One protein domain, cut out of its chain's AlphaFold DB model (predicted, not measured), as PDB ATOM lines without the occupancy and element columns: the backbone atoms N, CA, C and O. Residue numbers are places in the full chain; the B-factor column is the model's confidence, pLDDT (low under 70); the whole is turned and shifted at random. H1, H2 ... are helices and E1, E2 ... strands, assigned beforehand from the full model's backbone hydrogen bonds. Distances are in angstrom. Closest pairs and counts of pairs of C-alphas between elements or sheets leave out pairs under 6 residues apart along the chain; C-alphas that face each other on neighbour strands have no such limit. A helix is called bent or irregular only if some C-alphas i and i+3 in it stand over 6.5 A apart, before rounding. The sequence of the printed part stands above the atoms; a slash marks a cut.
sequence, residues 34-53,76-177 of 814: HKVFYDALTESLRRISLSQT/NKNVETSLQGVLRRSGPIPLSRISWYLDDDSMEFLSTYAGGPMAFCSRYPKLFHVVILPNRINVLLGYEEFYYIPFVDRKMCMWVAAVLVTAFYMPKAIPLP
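Overview. This is residues 34 to 53 and 76 to 177 of the 814 residues of an uncharacterized protein of Phytomonas sp. isolate Hart1 (UniProt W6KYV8). A small two-stranded hairpin, E1 and E2, forms the core, with H7 packed on one face and H5 on the other; H2 and H3 pack on the E2 side. H1 runs past one end of H2 and over H6, and H4 lies beyond H5, far from the core. The printed part has 122 residues, with seven named helices and two named strands that follow along the chain as H1, H2, H3, H4, H5, E1, E2, H6, H7, and its class is mostly helix; the sheet, order E1 - E2, is antiparallel. It is compact, with a radius of gyration of the C-alphas of 14.1 A and spans of 41 by 33 by 31 A.

Along the chain. Find C-alpha 128 at (-28.183, -11.706, 11.947), where E1, residues 128 to 133, begins and runs 16.0 A; E2, residues 137 to 142, runs 16.7 A. H6 is residues 143 to 147, and H7, residues 151 to 169, runs 27.3 A to C-alpha 169 at (-29.105, -25.315, -1.596). Before the strands look for H2, residues 76 to 90, 20.7 A, then H3, residues 95 to 100, H4, residues 104 to 111, and H5, residues 116 to 123. H1, residues 34 to 53, starts at (-42.673, 1.873, -0.709) and runs 30.3 A. H3 is irregular, with C-alphas 96 and 99 7.1 A apart; H7 is only just irregular, with C-alphas 152 and 155 6.9 A apart.

Arrangement. Start at the hairpin E1 and E2, antiparallel at 154 degrees, where N 131 and O 139 stand 2.9 A apart and N 139 and O 131 2.8 A, within hydrogen-bond range. From E2, the closest C-alphas to H7 are Val 139 and Ala 162, 5.6 A; to H3, Val 139 and Leu 95, 5.5 A; to H2, Gly 142 and Leu 87, 5.9 A. From E1, Phe 128 comes closest to H5 at Cys 121, C-alphas 5.8 A apart. Residues 93 to 94 pair antiparallel with residues 139 to 140 of E2. H4 and H5 touch only at the corner, Leu 110 to Pro 117, C-alphas 5.2 A. H1 touches H2 with residues 47 to 51 alone, closest C-alphas Ser 51 and Ser 90, 5.4 A, about perpendicular at 88 degrees. H6 touches H1, closest C-alphas Glu 145 and Ala 40, 6.3 A, and H7, Phe 146 and Arg 154, 6.4 A. Each O i to N i+4 pair is within hydrogen-bond range in H2, H4, H5 and H6; H1 has 13 of 16, H7 13 of 15, and H3 0 of 2, with 2 of 3 O i to N i+3 pairs.

Size, cuts and confidence. The two C-alphas farthest apart, His 34 and Thr 112, are 42.0 A apart. Residues 54 to 75 are not printed; C-alphas 53 and 76 stand 29.7 A apart across this cut. The links printed whole are tight. Mean pLDDT of the printed part is 75.1, but 42 in H1, and residues 34 to 53 and 171 to 177 are among those under 70.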
ATOM      1  N   HIS A  34     -42.452   3.060   0.109       36.34
ATOM      2  CA  HIS A  34     -42.673   1.873  -0.709       36.34
ATOM      3  C   HIS A  34     -41.585   1.569  -1.743       36.34
ATOM      4  O   HIS A  34     -41.438   0.420  -2.137       36.34
ATOM      5  N   LYS A  35     -40.791   2.565  -2.157       35.34
ATOM      6  CA  LYS A  35     -39.712   2.392  -3.147       35.34
ATOM      7  C   LYS A  35     -38.545   1.575  -2.574       35.34
ATOM      8  O   LYS A  35     -38.010   0.709  -3.252       35.34
ATOM      9  N   VAL A  36     -38.225   1.802  -1.300       38.38
ATOM     10  CA  VAL A  36     -37.104   1.156  -0.602       38.38
ATOM     11  C   VAL A  36     -37.364  -0.341  -0.373       38.38
ATOM     12  O   VAL A  36     -36.437  -1.140  -0.487       38.38
ATOM     13  N   PHE A  37     -38.624  -0.742  -0.135       39.75
ATOM     14  CA  PHE A  37     -39.000  -2.153   0.067       39.75
ATOM     15  C   PHE A  37     -38.661  -3.044  -1.140       39.75
ATOM     16  O   PHE A  37     -38.223  -4.179  -0.966       39.75
ATOM     17  N   TYR A  38     -38.857  -2.538  -2.363       42.94
ATOM     18  CA  TYR A  38     -38.685  -3.321  -3.591       42.94
ATOM     19  C   TYR A  38     -37.247  -3.312  -4.113       42.94
ATOM     20  O   TYR A  38     -36.805  -4.317  -4.673       42.94
ATOM     21  N   ASP A  39     -36.499  -2.231  -3.875       42.03
ATOM     22  CA  ASP A  39     -35.074  -2.153  -4.213       42.03
ATOM     23  C   ASP A  39     -34.251  -3.127  -3.345       42.03
ATOM     24  O   ASP A  39     -33.390  -3.833  -3.866       42.03
ATOM     25  N   ALA A  40     -34.581  -3.265  -2.051       41.75
ATOM     26  CA  ALA A  40     -33.913  -4.203  -1.140       41.75
ATOM     27  C   ALA A  40     -34.161  -5.679  -1.509       41.75
ATOM     28  O   ALA A  40     -33.221  -6.469  -1.588       41.75
ATOM     29  N   LEU A  41     -35.413  -6.050  -1.806       44.34
ATOM     30  CA  LEU A  41     -35.768  -7.424  -2.182       44.34
ATOM     31  C   LEU A  41     -35.158  -7.821  -3.538       44.34
ATOM     32  O   LEU A  41     -34.653  -8.932  -3.702       44.34
ATOM     33  N   THR A  42     -35.168  -6.896  -4.503       47.06
ATOM     34  CA  THR A  42     -34.565  -7.101  -5.829       47.06
ATOM     35  C   THR A  42     -33.044  -7.224  -5.732       47.06
ATOM     36  O   THR A  42     -32.463  -8.068  -6.410       47.06
ATOM     37  N   GLU A  43     -32.394  -6.447  -4.861       45.50
ATOM     38  CA  GLU A  43     -30.946  -6.509  -4.633       45.50
ATOM     39  C   GLU A  43     -30.518  -7.807  -3.919       45.50
ATOM     40  O   GLU A  43     -29.559  -8.447  -4.355       45.50
ATOM     41  N   SER A  44     -31.261  -8.280  -2.908       44.44
ATOM     42  CA  SER A  44     -31.007  -9.592  -2.280       44.44
ATOM     43  C   SER A  44     -31.178 -10.751  -3.276       44.44
ATOM     44  O   SER A  44     -30.358 -11.671  -3.311       44.44
ATOM     45  N   LEU A  45     -32.184 -10.693  -4.156       47.75
ATOM     46  CA  LEU A  45     -32.416 -11.710  -5.196       47.75
ATOM     47  C   LEU A  45     -31.385 -11.633  -6.338       47.75
ATOM     48  O   LEU A  45     -30.941 -12.662  -6.855       47.75
ATOM     49  N   ARG A  46     -30.917 -10.426  -6.677       45.81
ATOM     50  CA  ARG A  46     -29.793 -10.194  -7.597       45.81
ATOM     51  C   ARG A  46     -28.492 -10.790  -7.048       45.81
ATOM     52  O   ARG A  46     -27.756 -11.412  -7.811       45.81
ATOM     53  N   ARG A  47     -28.222 -10.670  -5.743       44.38
ATOM     54  CA  ARG A  47     -27.046 -11.277  -5.086       44.38
ATOM     55  C   ARG A  47     -27.105 -12.806  -5.066       44.38
ATOM     56  O   ARG A  47     -26.093 -13.445  -5.347       44.38
ATOM     57  N   ILE A  48     -28.289 -13.389  -4.862       44.28
ATOM     58  CA  ILE A  48     -28.513 -14.841  -4.986       44.28
ATOM     59  C   ILE A  48     -28.176 -15.328  -6.409       44.28
ATOM     60  O   ILE A  48     -27.464 -16.318  -6.562       44.28
ATOM     61  N   SER A  49     -28.593 -14.599  -7.451       38.69
ATOM     62  CA  SER A  49     -28.272 -14.916  -8.856       38.69
ATOM     63  C   SER A  49     -26.779 -14.742  -9.191       38.69
ATOM     64  O   SER A  49     -26.174 -15.596  -9.842       38.69
ATOM     65  N   LEU A  50     -26.143 -13.679  -8.681       38.88
ATOM     66  CA  LEU A  50     -24.709 -13.415  -8.871       38.88
ATOM     67  C   LEU A  50     -23.810 -14.413  -8.125       38.88
ATOM     68  O   LEU A  50     -22.688 -14.664  -8.572       38.88
ATOM     69  N   SER A  51     -24.291 -15.024  -7.038       42.09
ATOM     70  CA  SER A  51     -23.527 -16.013  -6.275       42.09
ATOM     71  C   SER A  51     -23.071 -17.203  -7.137       42.09
ATOM     72  O   SER A  51     -21.942 -17.649  -6.961       42.09
ATOM     73  N   GLN A  52     -23.836 -17.630  -8.160       39.81
ATOM     74  CA  GLN A  52     -23.428 -18.680  -9.115       39.81
ATOM     75  C   GLN A  52     -22.204 -18.304  -9.966       39.81
ATOM     76  O   GLN A  52     -21.373 -19.161 -10.265       39.81
ATOM     77  N   THR A  53     -22.075 -17.032 -10.349       35.59
ATOM     78  CA  THR A  53     -20.930 -16.517 -11.122       35.59
ATOM     79  C   THR A  53     -19.701 -16.262 -10.249       35.59
ATOM     80  O   THR A  53     -18.578 -16.499 -10.686       35.59
ATOM     81  N   ASN A  76     -14.494 -11.854  18.048       87.62
ATOM     82  CA  ASN A  76     -15.934 -11.718  17.808       87.62
ATOM     83  C   ASN A  76     -16.207 -10.788  16.635       87.62
ATOM     84  O   ASN A  76     -16.929 -11.143  15.706       87.62
ATOM     85  N   LYS A  77     -15.557  -9.624  16.639       89.25
ATOM     86  CA  LYS A  77     -15.722  -8.609  15.603       89.25
ATOM     87  C   LYS A  77     -15.212  -9.094  14.246       89.25
ATOM     88  O   LYS A  77     -15.820  -8.783  13.218       89.25
ATOM     89  N   ASN A  78     -14.147  -9.897  14.228       89.81
ATOM     90  CA  ASN A  78     -13.649 -10.533  13.006       89.81
ATOM     91  C   ASN A  78     -14.655 -11.524  12.419       89.81
ATOM     92  O   ASN A  78     -14.936 -11.477  11.217       89.81
ATOM     93  N   VAL A  79     -15.224 -12.395  13.254       91.88
ATOM     94  CA  VAL A  79     -16.196 -13.403  12.812       91.88
ATOM     95  C   VAL A  79     -17.526 -12.755  12.423       91.88
ATOM     96  O   VAL A  79     -18.095 -13.120  11.396       91.88
ATOM     97  N   GLU A  80     -17.983 -11.734  13.153       93.75
ATOM     98  CA  GLU A  80     -19.134 -10.903  12.775       93.75
ATOM     99  C   GLU A  80     -18.932 -10.271  11.392       93.75
ATOM    100  O   GLU A  80     -19.769 -10.442  10.503       93.75
ATOM    101  N   THR A  81     -17.797  -9.597  11.181       92.25
ATOM    102  CA  THR A  81     -17.472  -8.929   9.909       92.25
ATOM    103  C   THR A  81     -17.360  -9.938   8.768       92.25
ATOM    104  O   THR A  81     -17.836  -9.688   7.657       92.25
ATOM    105  N   SER A  82     -16.781 -11.109   9.042       91.25
ATOM    106  CA  SER A  82     -16.655 -12.196   8.072       91.25
ATOM    107  C   SER A  82     -18.022 -12.749   7.683       91.25
ATOM    108  O   SER A  82     -18.334 -12.799   6.494       91.25
ATOM    109  N   LEU A  83     -18.883 -13.060   8.654       92.62
ATOM    110  CA  LEU A  83     -20.250 -13.538   8.430       92.62
ATOM    111  C   LEU A  83     -21.122 -12.517   7.695       92.62
ATOM    112  O   LEU A  83     -21.820 -12.872   6.745       92.62
ATOM    113  N   GLN A  84     -21.055 -11.239   8.069       91.50
ATOM    114  CA  GLN A  84     -21.729 -10.167   7.335       91.50
ATOM    115  C   GLN A  84     -21.194 -10.043   5.910       91.50
ATOM    116  O   GLN A  84     -21.964  -9.879   4.967       91.50
ATOM    117  N   GLY A  85     -19.877 -10.164   5.734       85.31
ATOM    118  CA  GLY A  85     -19.234 -10.173   4.428       85.31
ATOM    119  C   GLY A  85     -19.663 -11.364   3.571       85.31
ATOM    120  O   GLY A  85     -19.784 -11.211   2.356       85.31
ATOM    121  N   VAL A  86     -19.899 -12.530   4.177       86.38
ATOM    122  CA  VAL A  86     -20.467 -13.705   3.506       86.38
ATOM    123  C   VAL A  86     -21.897 -13.402   3.080       86.38
ATOM    124  O   VAL A  86     -22.162 -13.412   1.885       86.38
ATOM    125  N   LEU A  87     -22.779 -13.014   4.004       85.44
ATOM    126  CA  LEU A  87     -24.191 -12.746   3.706       85.44
ATOM    127  C   LEU A  87     -24.376 -11.626   2.672       85.44
ATOM    128  O   LEU A  87     -25.176 -11.773   1.755       85.44
ATOM    129  N   ARG A  88     -23.569 -10.559   2.723       81.75
ATOM    130  CA  ARG A  88     -23.580  -9.493   1.704       81.75
ATOM    131  C   ARG A  88     -23.190  -9.996   0.310       81.75
ATOM    132  O   ARG A  88     -23.630  -9.417  -0.680       81.75
ATOM    133  N   ARG A  89     -22.356 -11.038   0.214       78.19
ATOM    134  CA  ARG A  89     -21.882 -11.617  -1.057       78.19
ATOM    135  C   ARG A  89     -22.775 -12.747  -1.568       78.19
ATOM    136  O   ARG A  89     -23.015 -12.823  -2.769       78.19
ATOM    137  N   SER A  90     -23.226 -13.632  -0.684       75.31
ATOM    138  CA  SER A  90     -23.977 -14.846  -1.025       75.31
ATOM    139  C   SER A  90     -25.489 -14.695  -0.889       75.31
ATOM    140  O   SER A  90     -26.224 -15.551  -1.377       75.31
ATOM    141  N   GLY A  91     -25.958 -13.642  -0.218       85.94
ATOM    142  CA  GLY A  91     -27.323 -13.568   0.289       85.94
ATOM    143  C   GLY A  91     -27.553 -14.552   1.447       85.94
ATOM    144  O   GLY A  91     -26.589 -15.074   2.025       85.94
ATOM    145  N   PRO A  92     -28.827 -14.821   1.785       88.81
ATOM    146  CA  PRO A  92     -29.197 -15.797   2.803       88.81
ATOM    147  C   PRO A  92     -28.628 -17.191   2.514       88.81
ATOM    148  O   PRO A  92     -28.564 -17.619   1.361       88.81
ATOM    149  N   ILE A  93     -28.255 -17.926   3.562       91.19
ATOM    150  CA  ILE A  93     -27.576 -19.219   3.419       91.19
ATOM    151  C   ILE A  93     -28.008 -20.226   4.495       91.19
ATOM    152  O   ILE A  93     -28.175 -19.839   5.654       91.19
ATOM    153  N   PRO A  94     -28.176 -21.527   4.182       93.94
ATOM    154  CA  PRO A  94     -28.366 -22.532   5.220       93.94
ATOM    155  C   PRO A  94     -27.134 -22.593   6.123       93.94
ATOM    156  O   PRO A  94     -26.006 -22.685   5.641       93.94
ATOM    157  N   LEU A  95     -27.339 -22.601   7.436       92.06
ATOM    158  CA  LEU A  95     -26.265 -22.583   8.430       92.06
ATOM    159  C   LEU A  95     -25.305 -23.777   8.271       92.06
ATOM    160  O   LEU A  95     -24.109 -23.658   8.494       92.06
ATOM    161  N   SER A  96     -25.802 -24.920   7.802       89.50
ATOM    162  CA  SER A  96     -24.999 -26.113   7.488       89.50
ATOM    163  C   SER A  96     -24.081 -25.967   6.270       89.50
ATOM    164  O   SER A  96     -23.241 -26.833   6.037       89.50
ATOM    165  N   ARG A  97     -24.227 -24.897   5.481       91.06
ATOM    166  CA  ARG A  97     -23.334 -24.544   4.367       91.06
ATOM    167  C   ARG A  97     -22.340 -23.443   4.737       91.06
ATOM    168  O   ARG A  97     -21.504 -23.103   3.912       91.06
ATOM    169  N   ILE A  98     -22.410 -22.886   5.947       90.31
ATOM    170  CA  ILE A  98     -21.604 -21.720   6.332       90.31
ATOM    171  C   ILE A  98     -20.099 -22.011   6.362       90.31
ATOM    172  O   ILE A  98     -19.299 -21.141   6.032       90.31
ATOM    173  N   SER A  99     -19.733 -23.266   6.639       88.25
ATOM    174  CA  SER A  99     -18.352 -23.760   6.611       88.25
ATOM    175  C   SER A  99     -17.699 -23.691   5.234       88.25
ATOM    176  O   SER A  99     -16.494 -23.851   5.120       88.25
ATOM    177  N   TRP A 100     -18.470 -23.462   4.170       86.31
ATOM    178  CA  TRP A 100     -17.922 -23.269   2.828       86.31
ATOM    179  C   TRP A 100     -17.435 -21.840   2.577       86.31
ATOM    180  O   TRP A 100     -16.788 -21.592   1.562       86.31
ATOM    181  N   TYR A 101     -17.786 -20.899   3.455       85.06
ATOM    182  CA  TYR A 101     -17.580 -19.465   3.240       85.06
ATOM    183  C   TYR A 101     -16.688 -18.810   4.295       85.06
ATOM    184  O   TYR A 101     -16.175 -17.715   4.056       85.06
ATOM    185  N   LEU A 102     -16.526 -19.461   5.444       90.12
ATOM    186  CA  LEU A 102     -15.648 -19.034   6.525       90.12
ATOM    187  C   LEU A 102     -14.330 -19.809   6.477       90.12
ATOM    188  O   LEU A 102     -14.295 -20.930   5.973       90.12
ATOM    189  N   ASP A 103     -13.260 -19.193   6.971       89.44
ATOM    190  CA  ASP A 103     -11.993 -19.886   7.204       89.44
ATOM    191  C   ASP A 103     -12.082 -20.813   8.425       89.44
ATOM    192  O   ASP A 103     -13.019 -20.738   9.230       89.44
ATOM    193  N   ASP A 104     -11.112 -21.723   8.523       90.44
ATOM    194  CA  ASP A 104     -11.071 -22.731   9.582       90.44
ATOM    195  C   ASP A 104     -10.972 -22.075  10.970       90.44
ATOM    196  O   ASP A 104     -11.671 -22.511  11.879       90.44
ATOM    197  N   ASP A 105     -10.238 -20.964  11.103       90.25
ATOM    198  CA  ASP A 105     -10.102 -20.209  12.358       90.25
ATOM    199  C   ASP A 105     -11.447 -19.622  12.826       90.25
ATOM    200  O   ASP A 105     -11.822 -19.747  13.997       90.25
ATOM    201  N   SER A 106     -12.234 -19.028  11.917       91.75
ATOM    202  CA  SER A 106     -13.584 -18.544  12.240       91.75
ATOM    203  C   SER A 106     -14.528 -19.695  12.584       91.75
ATOM    204  O   SER A 106     -15.384 -19.557  13.460       91.75
ATOM    205  N   MET A 107     -14.402 -20.837  11.901       93.06
ATOM    206  CA  MET A 107     -15.218 -22.024  12.175       93.06
ATOM    207  C   MET A 107     -14.876 -22.663  13.524       93.06
ATOM    208  O   MET A 107     -15.790 -23.053  14.258       93.06
ATOM    209  N   GLU A 108     -13.593 -22.731  13.872       91.12
ATOM    210  CA  GLU A 108     -13.108 -23.191  15.170       91.12
ATOM    211  C   GLU A 108     -13.599 -22.255  16.276       91.12
ATOM    212  O   GLU A 108     -14.204 -22.720  17.245       91.12
ATOM    213  N   PHE A 109     -13.487 -20.938  16.083       92.25
ATOM    214  CA  PHE A 109     -14.013 -19.953  17.024       92.25
ATOM    215  C   PHE A 109     -15.528 -20.094  17.234       92.25
ATOM    216  O   PHE A 109     -15.996 -20.162  18.371       92.25
ATOM    217  N   LEU A 110     -16.314 -20.224  16.160       92.25
ATOM    218  CA  LEU A 110     -17.765 -20.440  16.248       92.25
ATOM    219  C   LEU A 110     -18.134 -21.740  16.979       92.25
ATOM    220  O   LEU A 110     -19.212 -21.821  17.574       92.25
ATOM    221  N   SER A 111     -17.262 -22.752  16.948       89.75
ATOM    222  CA  SER A 111     -17.467 -24.020  17.660       89.75
ATOM    223  C   SER A 111     -17.305 -23.898  19.180       89.75
ATOM    224  O   SER A 111     -17.891 -24.694  19.913       89.75
ATOM    225  N   THR A 112     -16.597 -22.866  19.663       91.50
ATOM    226  CA  THR A 112     -16.423 -22.601  21.106       91.50
ATOM    227  C   THR A 112     -17.704 -22.101  21.787       91.50
ATOM    228  O   THR A 112     -17.840 -22.175  23.009       91.50
ATOM    229  N   TYR A 113     -18.687 -21.634  21.010       88.75
ATOM    230  CA  TYR A 113     -19.988 -21.221  21.526       88.75
ATOM    231  C   TYR A 113     -20.845 -22.445  21.857       88.75
ATOM    232  O   TYR A 113     -21.060 -23.322  21.022       88.75
ATOM    233  N   ALA A 114     -21.426 -22.477  23.059       83.06
ATOM    234  CA  ALA A 114     -22.412 -23.491  23.426       83.06
ATOM    235  C   ALA A 114     -23.650 -23.381  22.509       83.06
ATOM    236  O   ALA A 114     -24.437 -22.444  22.630       83.06
ATOM    237  N   GLY A 115     -23.796 -24.325  21.568       83.38
ATOM    238  CA  GLY A 115     -24.800 -24.292  20.489       83.38
ATOM    239  C   GLY A 115     -24.260 -23.857  19.115       83.38
ATOM    240  O   GLY A 115     -25.033 -23.697  18.167       83.38
ATOM    241  N   GLY A 116     -22.941 -23.693  18.993       92.06
ATOM    242  CA  GLY A 116     -22.209 -23.487  17.747       92.06
ATOM    243  C   GLY A 116     -22.563 -22.187  17.008       92.06
ATOM    244  O   GLY A 116     -22.988 -21.204  17.629       92.06
ATOM    245  N   PRO A 117     -22.470 -22.183  15.662       90.38
ATOM    246  CA  PRO A 117     -22.763 -21.008  14.837       90.38
ATOM    247  C   PRO A 117     -24.167 -20.432  15.046       90.38
ATOM    248  O   PRO A 117     -24.381 -19.232  14.882       90.38
ATOM    249  N   MET A 118     -25.134 -21.275  15.422       92.50
ATOM    250  CA  MET A 118     -26.507 -20.845  15.682       92.50
ATOM    251  C   MET A 118     -26.568 -19.970  16.933       92.50
ATOM    252  O   MET A 118     -27.107 -18.868  16.877       92.50
ATOM    253  N   ALA A 119     -25.968 -20.434  18.034       92.56
ATOM    254  CA  ALA A 119     -25.919 -19.689  19.288       92.56
ATOM    255  C   ALA A 119     -25.144 -18.375  19.145       92.56
ATOM    256  O   ALA A 119     -25.570 -17.359  19.694       92.56
ATOM    257  N   PHE A 120     -24.059 -18.378  18.363       94.88
ATOM    258  CA  PHE A 120     -23.345 -17.156  18.005       94.88
ATOM    259  C   PHE A 120     -24.269 -16.161  17.294       94.88
ATOM    260  O   PHE A 120     -24.489 -15.061  17.792       94.88
ATOM    261  N   CYS A 121     -24.897 -16.557  16.180       93.50
ATOM    262  CA  CYS A 121     -25.757 -15.658  15.402       93.50
ATOM    263  C   CYS A 121     -26.957 -15.142  16.214       93.50
ATOM    264  O   CYS A 121     -27.343 -13.981  16.081       93.50
ATOM    265  N   SER A 122     -27.520 -15.973  17.097       89.88
ATOM    266  CA  SER A 122     -28.618 -15.587  17.989       89.88
ATOM    267  C   SER A 122     -28.230 -14.542  19.043       89.88
ATOM    268  O   SER A 122     -29.112 -13.817  19.501       89.88
ATOM    269  N   ARG A 123     -26.945 -14.418  19.410       92.25
ATOM    270  CA  ARG A 123     -26.459 -13.355  20.317       92.25
ATOM    271  C   ARG A 123     -26.361 -11.985  19.644       92.25
ATOM    272  O   ARG A 123     -26.356 -10.977  20.345       92.25
ATOM    273  N   TYR A 124     -26.367 -11.936  18.313       92.94
ATOM    274  CA  TYR A 124     -26.271 -10.698  17.533       92.94
ATOM    275  C   TYR A 124     -27.508 -10.473  16.646       92.94
ATOM    276  O   TYR A 124     -27.382 -10.339  15.426       92.94
ATOM    277  N   PRO A 125     -28.721 -10.349  17.225       89.44
ATOM    278  CA  PRO A 125     -29.967 -10.208  16.459       89.44
ATOM    279  C   PRO A 125     -30.047  -8.906  15.648       89.44
ATOM    280  O   PRO A 125     -30.871  -8.783  14.748       89.44
ATOM    281  N   LYS A 126     -29.191  -7.922  15.963       88.94
ATOM    282  CA  LYS A 126     -29.049  -6.673  15.199       88.94
ATOM    283  C   LYS A 126     -28.292  -6.863  13.882       88.94
ATOM    284  O   LYS A 126     -28.381  -6.002  13.014       88.94
ATOM    285  N   LEU A 127     -27.529  -7.949  13.753       90.19
ATOM    286  CA  LEU A 127     -26.688  -8.237  12.590       90.19
ATOM    287  C   LEU A 127     -27.222  -9.442  11.813       90.19
ATOM    288  O   LEU A 127     -27.202  -9.436  10.581       90.19
ATOM    289  N   PHE A 128     -27.753 -10.440  12.522       94.38
ATOM    290  CA  PHE A 128     -28.183 -11.706  11.947       94.38
ATOM    291  C   PHE A 128     -29.601 -12.083  12.366       94.38
ATOM    292  O   PHE A 128     -30.004 -11.916  13.516       94.38
ATOM    293  N   HIS A 129     -30.334 -12.689  11.439       93.00
ATOM    294  CA  HIS A 129     -31.568 -13.402  11.732       93.00
ATOM    295  C   HIS A 129     -31.435 -14.861  11.321       93.00
ATOM    296  O   HIS A 129     -30.989 -15.166  10.217       93.00
ATOM    297  N   VAL A 130     -31.849 -15.767  12.204       92.75
ATOM    298  CA  VAL A 130     -31.913 -17.200  11.912       92.75
ATOM    299  C   VAL A 130     -33.375 -17.593  11.768       92.75
ATOM    300  O   VAL A 130     -34.152 -17.485  12.716       92.75
ATOM    301  N   VAL A 131     -33.753 -18.049  10.578       90.88
ATOM    302  CA  VAL A 131     -35.069 -18.636  10.325       90.88
ATOM    303  C   VAL A 131     -34.952 -20.147  10.435       90.88
ATOM    304  O   VAL A 131     -34.159 -20.769   9.731       90.88
ATOM    305  N   ILE A 132     -35.759 -20.730  11.315       89.31
ATOM    306  CA  ILE A 132     -35.843 -22.176  11.508       89.31
ATOM    307  C   ILE A 132     -37.013 -22.690  10.674       89.31
ATOM    308  O   ILE A 132     -38.169 -22.375  10.957       89.31
ATOM    309  N   LEU A 133     -36.708 -23.461   9.637       81.94
ATOM    310  CA  LEU A 133     -37.691 -24.144   8.804       81.94
ATOM    311  C   LEU A 133     -37.994 -25.550   9.359       81.94
ATOM    312  O   LEU A 133     -37.243 -26.062  10.202       81.94
ATOM    313  N   PRO A 134     -39.060 -26.217   8.869       75.38
ATOM    314  CA  PRO A 134     -39.313 -27.629   9.158       75.38
ATOM    315  C   PRO A 134     -38.080 -28.508   8.897       75.38
ATOM    316  O   PRO A 134     -37.196 -28.151   8.120       75.38
ATOM    317  N   ASN A 135     -37.997 -29.651   9.582       74.38
ATOM    318  CA  ASN A 135     -36.812 -30.526   9.608       74.38
ATOM    319  C   ASN A 135     -35.552 -29.887  10.231       74.38
ATOM    320  O   ASN A 135     -34.440 -30.356   9.991       74.38
ATOM    321  N   ARG A 136     -35.720 -28.848  11.065       80.94
ATOM    322  CA  ARG A 136     -34.636 -28.144  11.784       80.94
ATOM    323  C   ARG A 136     -33.593 -27.524  10.848       80.94
ATOM    324  O   ARG A 136     -32.410 -27.447  11.184       80.94
ATOM    325  N   ILE A 137     -34.023 -27.078   9.669       85.56
ATOM    326  CA  ILE A 137     -33.138 -26.388   8.732       85.56
ATOM    327  C   ILE A 137     -33.038 -24.928   9.166       85.56
ATOM    328  O   ILE A 137     -34.007 -24.176   9.092       85.56
ATOM    329  N   ASN A 138     -31.853 -24.532   9.618       92.50
ATOM    330  CA  ASN A 138     -31.572 -23.164  10.033       92.50
ATOM    331  C   ASN A 138     -31.017 -22.381   8.844       92.50
ATOM    332  O   ASN A 138     -29.987 -22.766   8.290       92.50
ATOM    333  N   VAL A 139     -31.670 -21.287   8.465       92.00
ATOM    334  CA  VAL A 139     -31.194 -20.372   7.421       92.00
ATOM    335  C   VAL A 139     -30.781 -19.058   8.060       92.00
ATOM    336  O   VAL A 139     -31.558 -18.453   8.795       92.00
ATOM    337  N   LEU A 140     -29.555 -18.632   7.779       94.94
ATOM    338  CA  LEU A 140     -28.981 -17.381   8.245       94.94
ATOM    339  C   LEU A 140     -29.250 -16.269   7.224       94.94
ATOM    340  O   LEU A 140     -28.976 -16.435   6.034       94.94
ATOM    341  N   LEU A 141     -29.767 -15.136   7.697       92.50
ATOM    342  CA  LEU A 141     -30.055 -13.932   6.918       92.50
ATOM    343  C   LEU A 141     -29.369 -12.715   7.552       92.50
ATOM    344  O   LEU A 141     -29.251 -12.631   8.776       92.50
ATOM    345  N   GLY A 142     -28.947 -11.754   6.728       90.19
ATOM    346  CA  GLY A 142     -28.412 -10.479   7.209       90.19
ATOM    347  C   GLY A 142     -29.540  -9.542   7.636       90.19
ATOM    348  O   GLY A 142     -30.471  -9.319   6.867       90.19
ATOM    349  N   TYR A 143     -29.469  -8.974   8.842       84.50
ATOM    350  CA  TYR A 143     -30.510  -8.078   9.367       84.50
ATOM    351  C   TYR A 143     -30.677  -6.806   8.519       84.50
ATOM    352  O   TYR A 143     -31.798  -6.359   8.275       84.50
ATOM    353  N   GLU A 144     -29.564  -6.254   8.023       80.94
ATOM    354  CA  GLU A 144     -29.531  -5.014   7.233       80.94
ATOM    355  C   GLU A 144     -30.410  -5.086   5.975       80.94
ATOM    356  O   GLU A 144     -31.047  -4.099   5.612       80.94
ATOM    357  N   GLU A 145     -30.516  -6.262   5.349       73.25
ATOM    358  CA  GLU A 145     -31.286  -6.459   4.112       73.25
ATOM    359  C   GLU A 145     -32.803  -6.373   4.341       73.25
ATOM    360  O   GLU A 145     -33.559  -6.011   3.442       73.25
ATOM    361  N   PHE A 146     -33.253  -6.655   5.567       74.06
ATOM    362  CA  PHE A 146     -34.667  -6.661   5.946       74.06
ATOM    363  C   PHE A 146     -35.028  -5.487   6.865       74.06
ATOM    364  O   PHE A 146     -36.199  -5.325   7.220       74.06
ATOM    365  N   TYR A 147     -34.056  -4.646   7.245       75.94
ATOM    366  CA  TYR A 147     -34.274  -3.509   8.142       75.94
ATOM    367  C   TYR A 147     -35.313  -2.538   7.588       75.94
ATOM    368  O   TYR A 147     -36.194  -2.077   8.315       75.94
ATOM    369  N   TYR A 148     -35.251  -2.297   6.278       69.00
ATOM    370  CA  TYR A 148     -36.164  -1.397   5.593       69.00
ATOM    371  C   TYR A 148     -37.562  -1.973   5.407       69.00
ATOM    372  O   TYR A 148     -38.414  -1.216   4.983       69.00
ATOM    373  N   ILE A 149     -37.824  -3.249   5.713       67.12
ATOM    374  CA  ILE A 149     -39.156  -3.867   5.603       67.12
ATOM    375  C   ILE A 149     -39.958  -3.589   6.887       67.12
ATOM    376  O   ILE A 149     -39.385  -3.712   7.984       67.12
ATOM    377  N   PRO A 150     -41.263  -3.239   6.797       71.06
ATOM    378  CA  PRO A 150     -42.080  -2.950   7.968       71.06
ATOM    379  C   PRO A 150     -42.099  -4.158   8.898       71.06
ATOM    380  O   PRO A 150     -42.129  -5.299   8.440       71.06
ATOM    381  N   PHE A 151     -42.095  -3.914  10.209       67.06
ATOM    382  CA  PHE A 151     -41.978  -4.973  11.216       67.06
ATOM    383  C   PHE A 151     -43.004  -6.107  11.026       67.06
ATOM    384  O   PHE A 151     -42.658  -7.276  11.186       67.06
ATOM    385  N   VAL A 152     -44.227  -5.757  10.610       61.81
ATOM    386  CA  VAL A 152     -45.338  -6.694  10.368       61.81
ATOM    387  C   VAL A 152     -45.031  -7.682   9.232       61.81
ATOM    388  O   VAL A 152     -45.295  -8.873   9.372       61.81
ATOM    389  N   ASP A 153     -44.392  -7.228   8.152       63.94
ATOM    390  CA  ASP A 153     -44.115  -8.051   6.962       63.94
ATOM    391  C   ASP A 153     -42.735  -8.721   7.013       63.94
ATOM    392  O   ASP A 153     -42.471  -9.727   6.349       63.94
ATOM    393  N   ARG A 154     -41.834  -8.185   7.842       73.50
ATOM    394  CA  ARG A 154     -40.427  -8.590   7.902       73.50
ATOM    395  C   ARG A 154     -40.254 -10.083   8.179       73.50
ATOM    396  O   ARG A 154     -39.446 -10.748   7.529       73.50
ATOM    397  N   LYS A 155     -41.037 -10.624   9.118       73.62
ATOM    398  CA  LYS A 155     -40.999 -12.048   9.490       73.62
ATOM    399  C   LYS A 155     -41.399 -12.948   8.317       73.62
ATOM    400  O   LYS A 155     -40.803 -14.009   8.142       73.62
ATOM    401  N   MET A 156     -42.374 -12.523   7.514       66.12
ATOM    402  CA  MET A 156     -42.848 -13.261   6.344       66.12
ATOM    403  C   MET A 156     -41.805 -13.245   5.222       66.12
ATOM    404  O   MET A 156     -41.447 -14.302   4.709       66.12
ATOM    405  N   CYS A 157     -41.243 -12.075   4.904       67.25
ATOM    406  CA  CYS A 157     -40.195 -11.945   3.887       67.25
ATOM    407  C   CYS A 157     -38.949 -12.779   4.220       67.25
ATOM    408  O   CYS A 157     -38.412 -13.454   3.343       67.25
ATOM    409  N   MET A 158     -38.524 -12.793   5.490       77.81
ATOM    410  CA  MET A 158     -37.418 -13.645   5.940       77.81
ATOM    411  C   MET A 158     -37.738 -15.139   5.796       77.81
ATOM    412  O   MET A 158     -36.879 -15.914   5.380       77.81
ATOM    413  N   TRP A 159     -38.972 -15.553   6.103       76.38
ATOM    414  CA  TRP A 159     -39.416 -16.941   5.934       76.38
ATOM    415  C   TRP A 159     -39.429 -17.377   4.469       76.38
ATOM    416  O   TRP A 159     -38.929 -18.453   4.149       76.38
ATOM    417  N   VAL A 160     -39.940 -16.531   3.574       70.81
ATOM    418  CA  VAL A 160     -39.927 -16.793   2.128       70.81
ATOM    419  C   VAL A 160     -38.491 -16.901   1.616       70.81
ATOM    420  O   VAL A 160     -38.156 -17.880   0.950       70.81
ATOM    421  N   ALA A 161     -37.620 -15.956   1.983       72.81
ATOM    422  CA  ALA A 161     -36.205 -16.008   1.624       72.81
ATOM    423  C   ALA A 161     -35.546 -17.309   2.113       72.81
ATOM    424  O   ALA A 161     -34.841 -17.967   1.350       72.81
ATOM    425  N   ALA A 162     -35.839 -17.734   3.345       77.06
ATOM    426  CA  ALA A 162     -35.314 -18.973   3.902       77.06
ATOM    427  C   ALA A 162     -35.780 -20.229   3.144       77.06
ATOM    428  O   ALA A 162     -34.959 -21.101   2.840       77.06
ATOM    429  N   VAL A 163     -37.072 -20.325   2.808       69.50
ATOM    430  CA  VAL A 163     -37.624 -21.451   2.032       69.50
ATOM    431  C   VAL A 163     -36.987 -21.518   0.646       69.50
ATOM    432  O   VAL A 163     -36.556 -22.591   0.230       69.50
ATOM    433  N   LEU A 164     -36.859 -20.378  -0.038       65.12
ATOM    434  CA  LEU A 164     -36.254 -20.303  -1.372       65.12
ATOM    435  C   LEU A 164     -34.785 -20.731  -1.356       65.12
ATOM    436  O   LEU A 164     -34.357 -21.549  -2.166       65.12
ATOM    437  N   VAL A 165     -34.020 -20.222  -0.394       73.62
ATOM    438  CA  VAL A 165     -32.606 -20.571  -0.214       73.62
ATOM    439  C   VAL A 165     -32.445 -22.047   0.136       73.62
ATOM    440  O   VAL A 165     -31.539 -22.710  -0.363       73.62
ATOM    441  N   THR A 166     -33.351 -22.611   0.928       72.19
ATOM    442  CA  THR A 166     -33.308 -24.041   1.242       72.19
ATOM    443  C   THR A 166     -33.678 -24.901   0.038       72.19
ATOM    444  O   THR A 166     -32.978 -25.872  -0.230       72.19
ATOM    445  N   ALA A 167     -34.699 -24.531  -0.737       63.56
ATOM    446  CA  ALA A 167     -35.021 -25.209  -1.993       63.56
ATOM    447  C   ALA A 167     -33.837 -25.162  -2.978       63.56
ATOM    448  O   ALA A 167     -33.559 -26.144  -3.662       63.56
ATOM    449  N   PHE A 168     -33.090 -24.054  -2.988       64.50
ATOM    450  CA  PHE A 168     -31.912 -23.872  -3.832       64.50
ATOM    451  C   PHE A 168     -30.703 -24.714  -3.384       64.50
ATOM    452  O   PHE A 168     -30.126 -25.452  -4.179       64.50
ATOM    453  N   TYR A 169     -30.309 -24.638  -2.108       67.62
ATOM    454  CA  TYR A 169     -29.105 -25.315  -1.596       67.62
ATOM    455  C   TYR A 169     -29.340 -26.767  -1.155       67.62
ATOM    456  O   TYR A 169     -28.376 -27.532  -0.977       67.62
ATOM    457  N   MET A 170     -30.598 -27.136  -0.916       73.38
ATOM    458  CA  MET A 170     -31.036 -28.420  -0.366       73.38
ATOM    459  C   MET A 170     -32.358 -28.889  -1.005       73.38
ATOM    460  O   MET A 170     -33.344 -29.106  -0.296       73.38
ATOM    461  N   PRO A 171     -32.395 -29.136  -2.328       58.38
ATOM    462  CA  PRO A 171     -33.628 -29.456  -3.061       58.38
ATOM    463  C   PRO A 171     -34.328 -30.747  -2.600       58.38
ATOM    464  O   PRO A 171     -35.475 -30.986  -2.950       58.38
ATOM    465  N   LYS A 172     -33.650 -31.591  -1.809       62.41
ATOM    466  CA  LYS A 172     -34.213 -32.815  -1.210       62.41
ATOM    467  C   LYS A 172     -34.717 -32.631   0.227       62.41
ATOM    468  O   LYS A 172     -35.333 -33.543   0.765       62.41
ATOM    469  N   ALA A 173     -34.400 -31.508   0.875       54.97
ATOM    470  CA  ALA A 173     -34.674 -31.293   2.298       54.97
ATOM    471  C   ALA A 173     -36.051 -30.661   2.560       54.97
ATOM    472  O   ALA A 173     -36.591 -30.805   3.658       54.97
ATOM    473  N   ILE A 174     -36.630 -30.011   1.545       54.06
ATOM    474  CA  ILE A 174     -38.030 -29.586   1.530       54.06
ATOM    475  C   ILE A 174     -38.698 -30.296   0.347       54.06
ATOM    476  O   ILE A 174     -38.212 -30.144  -0.774       54.06
ATOM    477  N   PRO A 175     -39.786 -31.062   0.550       48.62
ATOM    478  CA  PRO A 175     -40.541 -31.681  -0.533       48.62
ATOM    479  C   PRO A 175     -41.387 -30.617  -1.249       48.62
ATOM    480  O   PRO A 175     -42.611 -30.618  -1.170       48.62
ATOM    481  N   LEU A 176     -40.731 -29.668  -1.914       43.91
ATOM    482  CA  LEU A 176     -41.368 -28.791  -2.889       43.91
ATOM    483  C   LEU A 176     -41.058 -29.359  -4.281       43.91
ATOM    484  O   LEU A 176     -39.912 -29.743  -4.531       43.91
ATOM    485  N   PRO A 177     -42.043 -29.456  -5.189       34.84
ATOM    486  CA  PRO A 177     -41.764 -29.831  -6.569       34.84
ATOM    487  C   PRO A 177     -40.781 -28.827  -7.185       34.84
ATOM    488  O   PRO A 177     -40.697 -27.680  -6.750       34.84
TER     489      PRO A 177